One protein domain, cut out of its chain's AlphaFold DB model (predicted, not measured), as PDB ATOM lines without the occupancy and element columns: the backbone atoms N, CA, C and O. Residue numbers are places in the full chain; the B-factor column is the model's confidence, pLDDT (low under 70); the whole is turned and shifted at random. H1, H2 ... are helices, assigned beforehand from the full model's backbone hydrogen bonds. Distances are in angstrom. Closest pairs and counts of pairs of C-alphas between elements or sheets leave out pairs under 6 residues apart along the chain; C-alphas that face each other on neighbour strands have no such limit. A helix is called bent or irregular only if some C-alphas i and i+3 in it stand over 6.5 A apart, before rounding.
ATOM      1  N   ALA A  39      23.325  10.529  33.558       91.81
ATOM      2  CA  ALA A  39      24.562  10.784  34.301       91.81
ATOM      3  C   ALA A  39      25.521   9.576  34.276       91.81
ATOM      4  O   ALA A  39      26.741   9.765  34.279       91.81
ATOM      5  N   THR A  40      24.966   8.366  34.206       92.50
ATOM      6  CA  THR A  40      25.651   7.069  34.149       92.50
ATOM      7  C   THR A  40      25.229   6.321  32.875       92.50
ATOM      8  O   THR A  40      24.381   5.426  32.927       92.50
ATOM      9  N   PRO A  41      25.737   6.727  31.699       94.25
ATOM     10  CA  PRO A  41      25.359   6.103  30.435       94.25
ATOM     11  C   PRO A  41      25.817   4.644  30.371       94.25
ATOM     12  O   PRO A  41      26.898   4.302  30.849       94.25
ATOM     13  N   SER A  42      25.007   3.798  29.734       93.38
ATOM     14  CA  SER A  42      25.438   2.462  29.319       93.38
ATOM     15  C   SER A  42      26.107   2.536  27.948       93.38
ATOM     16  O   SER A  42      25.595   3.193  27.041       93.38
ATOM     17  N   PHE A  43      27.208   1.808  27.783       94.50
ATOM     18  CA  PHE A  43      27.905   1.641  26.505       94.50
ATOM     19  C   PHE A  43      27.797   0.206  25.972       94.50
ATOM     20  O   PHE A  43      28.640  -0.235  25.204       94.50
ATOM     21  N   SER A  44      26.776  -0.548  26.393       93.12
ATOM     22  CA  SER A  44      26.579  -1.942  25.971       93.12
ATOM     23  C   SER A  44      26.097  -2.101  24.525       93.12
ATOM     24  O   SER A  44      26.154  -3.207  23.992       93.12
ATOM     25  N   ALA A  45      25.597  -1.033  23.899       95.44
ATOM     26  CA  ALA A  45      25.205  -1.060  22.496       95.44
ATOM     27  C   ALA A  45      26.445  -1.174  21.588       95.44
ATOM     28  O   ALA A  45      27.472  -0.563  21.890       95.44
ATOM     29  N   PRO A  46      26.362  -1.889  20.449       95.44
ATOM     30  CA  PRO A  46      27.467  -1.965  19.489       95.44
ATOM     31  C   PRO A  46      27.871  -0.595  18.926       95.44
ATOM     32  O   PRO A  46      29.030  -0.375  18.592       95.44
ATOM     33  N   PHE A  47      26.911   0.330  18.843       96.81
ATOM     34  CA  PHE A  47      27.103   1.700  18.392       96.81
ATOM     35  C   PHE A  47      26.316   2.658  19.285       96.81
ATOM     36  O   PHE A  47      25.133   2.435  19.547       96.81
ATOM     37  N   THR A  48      26.966   3.746  19.693       97.06
ATOM     38  CA  THR A  48      26.359   4.827  20.472       97.06
ATOM     39  C   THR A  48      26.800   6.160  19.883       97.06
ATOM     40  O   THR A  48      27.994   6.451  19.846       97.06
ATOM     41  N   LEU A  49      25.837   6.986  19.468       97.31
ATOM     42  CA  LEU A  49      26.069   8.374  19.079       97.31
ATOM     43  C   LEU A  49      25.673   9.289  20.236       97.31
ATOM     44  O   LEU A  49      24.537   9.246  20.708       97.31
ATOM     45  N   ILE A  50      26.605  10.127  20.677       97.56
ATOM     46  CA  ILE A  50      26.354  11.157  21.682       97.56
ATOM     47  C   ILE A  50      26.383  12.510  20.989       97.56
ATOM     48  O   ILE A  50      27.414  12.905  20.455       97.56
ATOM     49  N   VAL A  51      25.256  13.214  21.034       97.00
ATOM     50  CA  VAL A  51      25.139  14.595  20.559       97.00
ATOM     51  C   VAL A  51      25.049  15.495  21.794       97.00
ATOM     52  O   VAL A  51      24.062  15.388  22.537       97.00
ATOM     53  N   PRO A  52      26.067  16.327  22.081       96.00
ATOM     54  CA  PRO A  52      26.006  17.283  23.178       96.00
ATOM     55  C   PRO A  52      24.857  18.281  22.987       96.00
ATOM     56  O   PRO A  52      24.378  18.511  21.878       96.00
ATOM     57  N   ASP A  53      24.395  18.882  24.080       95.75
ATOM     58  CA  ASP A  53      23.439  19.982  23.985       95.75
ATOM     59  C   ASP A  53      24.118  21.259  23.465       95.75
ATOM     60  O   ASP A  53      25.344  21.325  23.387       95.75
ATOM     61  N   GLN A  54      23.338  22.296  23.148       95.62
ATOM     62  CA  GLN A  54      23.890  23.555  22.628       95.62
ATOM     63  C   GLN A  54      24.965  24.171  23.532       95.62
ATOM     64  O   GLN A  54      25.888  24.809  23.058       95.62
ATOM     65  N   ARG A  55      24.919  23.951  24.851       96.06
ATOM     66  CA  ARG A  55      25.972  24.480  25.726       96.06
ATOM     67  C   ARG A  55      27.302  23.769  25.544       96.06
ATOM     68  O   ARG A  55      28.336  24.368  25.794       96.06
ATOM     69  N   SER A  56      27.279  22.500  25.168       96.31
ATOM     70  CA  SER A  56      28.448  21.623  25.205       96.31
ATOM     71  C   SER A  56      28.942  21.232  23.807       96.31
ATOM     72  O   SER A  56      29.873  20.438  23.706       96.31
ATOM     73  N   ASN A  57      28.336  21.766  22.739       93.69
ATOM     74  CA  ASN A  57      28.657  21.456  21.340       93.69
ATOM     75  C   ASN A  57      29.802  22.301  20.755       93.69
ATOM     76  O   ASN A  57      30.103  22.145  19.580       93.69
ATOM     77  N   THR A  58      30.401  23.207  21.539       94.25
ATOM     78  CA  THR A  58      31.475  24.147  21.139       94.25
ATOM     79  C   THR A  58      31.135  25.168  20.046       94.25
ATOM     80  O   THR A  58      32.015  25.927  19.654       94.25
ATOM     81  N   HIS A  59      29.877  25.228  19.604       92.50
ATOM     82  CA  HIS A  59      29.374  26.248  18.686       92.50
ATOM     83  C   HIS A  59      28.691  27.382  19.464       92.50
ATOM     84  O   HIS A  59      29.024  28.551  19.300       92.50
ATOM     85  N   ASP A  60      27.743  27.063  20.359       92.69
ATOM     86  CA  ASP A  60      27.005  28.098  21.107       92.69
ATOM     87  C   ASP A  60      27.757  28.576  22.373       92.69
ATOM     88  O   ASP A  60      27.298  29.472  23.087       92.69
ATOM     89  N   THR A  61      28.910  27.972  22.678       93.94
ATOM     90  CA  THR A  61      29.812  28.347  23.779       93.94
ATOM     91  C   THR A  61      31.275  28.235  23.346       93.94
ATOM     92  O   THR A  61      31.578  27.833  22.227       93.94
ATOM     93  N   SER A  62      32.214  28.591  24.228       94.75
ATOM     94  CA  SER A  62      33.640  28.489  23.917       94.75
ATOM     95  C   SER A  62      34.119  27.038  23.813       94.75
ATOM     96  O   SER A  62      33.634  26.147  24.515       94.75
ATOM     97  N   ILE A  63      35.176  26.825  23.023       95.62
ATOM     98  CA  ILE A  63      35.897  25.543  22.955       95.62
ATOM     99  C   ILE A  63      36.269  25.051  24.361       95.62
ATOM    100  O   ILE A  63      36.063  23.884  24.676       95.62
ATOM    101  N   ALA A  64      36.730  25.947  25.241       97.62
ATOM    102  CA  ALA A  64      37.071  25.611  26.623       97.62
ATOM    103  C   ALA A  64      35.881  25.049  27.424       97.62
ATOM    104  O   ALA A  64      36.067  24.180  28.272       97.62
ATOM    105  N   TYR A  65      34.653  25.508  27.167       97.75
ATOM    106  CA  TYR A  65      33.467  24.978  27.841       97.75
ATOM    107  C   TYR A  65      33.147  23.549  27.383       97.75
ATOM    108  O   TYR A  65      32.900  22.668  28.212       97.75
ATOM    109  N   GLY A  66      33.178  23.297  26.070       97.50
ATOM    110  CA  GLY A  66      32.994  21.947  25.534       97.50
ATOM    111  C   GLY A  66      34.124  20.996  25.932       97.50
ATOM    112  O   GLY A  66      33.857  19.852  26.293       97.50
ATOM    113  N   ASP A  67      35.365  21.480  25.993       97.69
ATOM    114  CA  ASP A  67      36.509  20.710  26.489       97.69
ATOM    115  C   ASP A  67      36.327  20.308  27.960       97.69
ATOM    116  O   ASP A  67      36.466  19.139  28.312       97.69
ATOM    117  N   GLN A  68      35.868  21.220  28.823       98.44
ATOM    118  CA  GLN A  68      35.510  20.876  30.203       98.44
ATOM    119  C   GLN A  68      34.394  19.824  30.282       98.44
ATOM    120  O   GLN A  68      34.368  19.007  31.208       98.44
ATOM    121  N   TRP A  69      33.440  19.840  29.345       97.88
ATOM    122  CA  TRP A  69      32.420  18.798  29.255       97.88
ATOM    123  C   TRP A  69      33.031  17.450  28.854       97.88
ATOM    124  O   TRP A  69      32.778  16.451  29.538       97.88
ATOM    125  N   LEU A  70      33.895  17.424  27.835       98.19
ATOM    126  CA  LEU A  70      34.629  16.229  27.416       98.19
ATOM    127  C   LEU A  70      35.520  15.685  28.537       98.19
ATOM    128  O   LEU A  70      35.481  14.485  28.798       98.19
ATOM    129  N   ALA A  71      36.225  16.539  29.277       98.19
ATOM    130  CA  ALA A  71      37.068  16.150  30.407       98.19
ATOM    131  C   ALA A  71      36.293  15.401  31.506       98.19
ATOM    132  O   ALA A  71      36.859  14.569  32.213       98.19
ATOM    133  N   ARG A  72      34.980  15.643  31.637       97.69
ATOM    134  CA  ARG A  72      34.091  14.894  32.544       97.69
ATOM    135  C   ARG A  72      33.443  13.677  31.885       97.69
ATOM    136  O   ARG A  72      33.118  12.712  32.576       97.69
ATOM    137  N   PHE A  73      33.186  13.730  30.579       98.00
ATOM    138  CA  PHE A  73      32.473  12.677  29.857       98.00
ATOM    139  C   PHE A  73      33.392  11.544  29.389       98.00
ATOM    140  O   PHE A  73      33.080  10.378  29.620       98.00
ATOM    141  N   VAL A  74      34.541  11.867  28.792       98.06
ATOM    142  CA  VAL A  74      35.510  10.900  28.254       98.06
ATOM    143  C   VAL A  74      35.950   9.873  29.305       98.06
ATOM    144  O   VAL A  74      35.910   8.685  28.977       98.06
ATOM    145  N   PRO A  75      36.250  10.238  30.574       98.00
ATOM    146  CA  PRO A  75      36.533   9.258  31.624       98.00
ATOM    147  C   PRO A  75      35.444   8.195  31.802       98.00
ATOM    148  O   PRO A  75      35.761   7.043  32.080       98.00
ATOM    149  N   LYS A  76      34.162   8.533  31.599       97.62
ATOM    150  CA  LYS A  76      33.059   7.559  31.691       97.62
ATOM    151  C   LYS A  76      33.139   6.506  30.587       97.62
ATOM    152  O   LYS A  76      32.801   5.352  30.826       97.62
ATOM    153  N   VAL A  77      33.590   6.901  29.395       97.56
ATOM    154  CA  VAL A  77      33.766   6.000  28.250       97.56
ATOM    155  C   VAL A  77      35.003   5.132  28.453       97.56
ATOM    156  O   VAL A  77      34.899   3.909  28.412       97.56
ATOM    157  N   ILE A  78      36.166   5.737  28.713       97.12
ATOM    158  CA  ILE A  78      37.439   4.996  28.752       97.12
ATOM    159  C   ILE A  78      37.575   4.087  29.982       97.12
ATOM    160  O   ILE A  78      38.290   3.091  29.929       97.12
ATOM    161  N   ASN A  79      36.847   4.381  31.066       97.00
ATOM    162  CA  ASN A  79      36.770   3.514  32.247       97.00
ATOM    163  C   ASN A  79      35.645   2.468  32.159       97.00
ATOM    164  O   ASN A  79      35.459   1.697  33.097       97.00
ATOM    165  N   SER A  80      34.873   2.434  31.068       96.62
ATOM    166  CA  SER A  80      33.851   1.403  30.871       96.62
ATOM    167  C   SER A  80      34.482   0.038  30.585       96.62
ATOM    168  O   SER A  80      35.535  -0.058  29.947       96.62
ATOM    169  N   ALA A  81      33.795  -1.035  30.984       95.88
ATOM    170  CA  ALA A  81      34.228  -2.401  30.686       95.88
ATOM    171  C   ALA A  81      34.354  -2.648  29.169       95.88
ATOM    172  O   ALA A  81      35.254  -3.355  28.720       95.88
ATOM    173  N   GLN A  82      33.481  -2.032  28.366       95.38
ATOM    174  CA  GLN A  82      33.500  -2.147  26.909       95.38
ATOM    175  C   GLN A  82      34.786  -1.559  26.318       95.38
ATOM    176  O   GLN A  82      35.474  -2.252  25.564       95.38
ATOM    177  N   TYR A  83      35.176  -0.347  26.724       96.69
ATOM    178  CA  TYR A  83      36.437   0.247  26.274       96.69
ATOM    179  C   TYR A  83      37.655  -0.537  26.768       96.69
ATOM    180  O   TYR A  83      38.534  -0.872  25.972       96.69
ATOM    181  N   GLN A  84      37.673  -0.915  28.049       96.38
ATOM    182  CA  GLN A  84      38.779  -1.673  28.640       96.38
ATOM    183  C   GLN A  84      38.949  -3.074  28.035       96.38
ATOM    184  O   GLN A  84      40.062  -3.592  28.011       96.38
ATOM    185  N   SER A  85      37.893  -3.664  27.463       95.00
ATOM    186  CA  SER A  85      37.995  -4.934  26.730       95.00
ATOM    187  C   SER A  85      38.815  -4.847  25.430       95.00
ATOM    188  O   SER A  85      39.080  -5.871  24.799       95.00
TER     189      SER A  85
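Overview. This is residues 39 to 85 of the 160 residues of an uncharacterized protein of Actinobacteria bacterium (UniProt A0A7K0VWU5). A long U of chain: an extended stretch with no named element, residues 43 to 53, runs the length of one side, residues 54 to 62 turn at the end, and the long helix H1 comes back along the other side, with the small helix H2 just past its last residue. The printed part has 47 residues with two named helices, H1 then H2, and no named strand. The class is all helix, though 20 of the 47 residues are in named elements. The whole is loose, with a radius of gyration of the C-alphas of 12.0 A, and a rod in outline, spanning 34 by 17 by 15 A.

Along the chain. Begin at C-alpha 39, at (24.562, 10.784, 34.301); residues 39 to 62, 24 residues, have no named element. Find C-alpha 63 at (35.897, 25.543, 22.955); from there H1 runs over residues 63 to 78, 21.4 A from first to last C-alpha. H2 covers residues 81 to 84 and ends at C-alpha 84, at (38.779, -1.673, 28.640).

Arrangement. Look near residue 72, where H1 has a kink of 34 degrees. H1 is neither bent nor irregular, but only just: C-alphas 72 and 75 are 6.2 A apart. A tight link of 2 residues leads from H1 to H2. These helices are close but not clearly touching, and their closest C-alphas are those of Val 77 and Tyr 83, 6.6 A apart. In H1, 9 of 12 O i to N i+4 pairs are within hydrogen-bond range; H2 is too short for such a pair.

Size, cuts and confidence. The two C-alphas farthest apart are those of Asp 60 and Ser 85, at 35.3 A. The printed part has no cut. The mean pLDDT of the printed part is 96.0, and no printed residue is under 70.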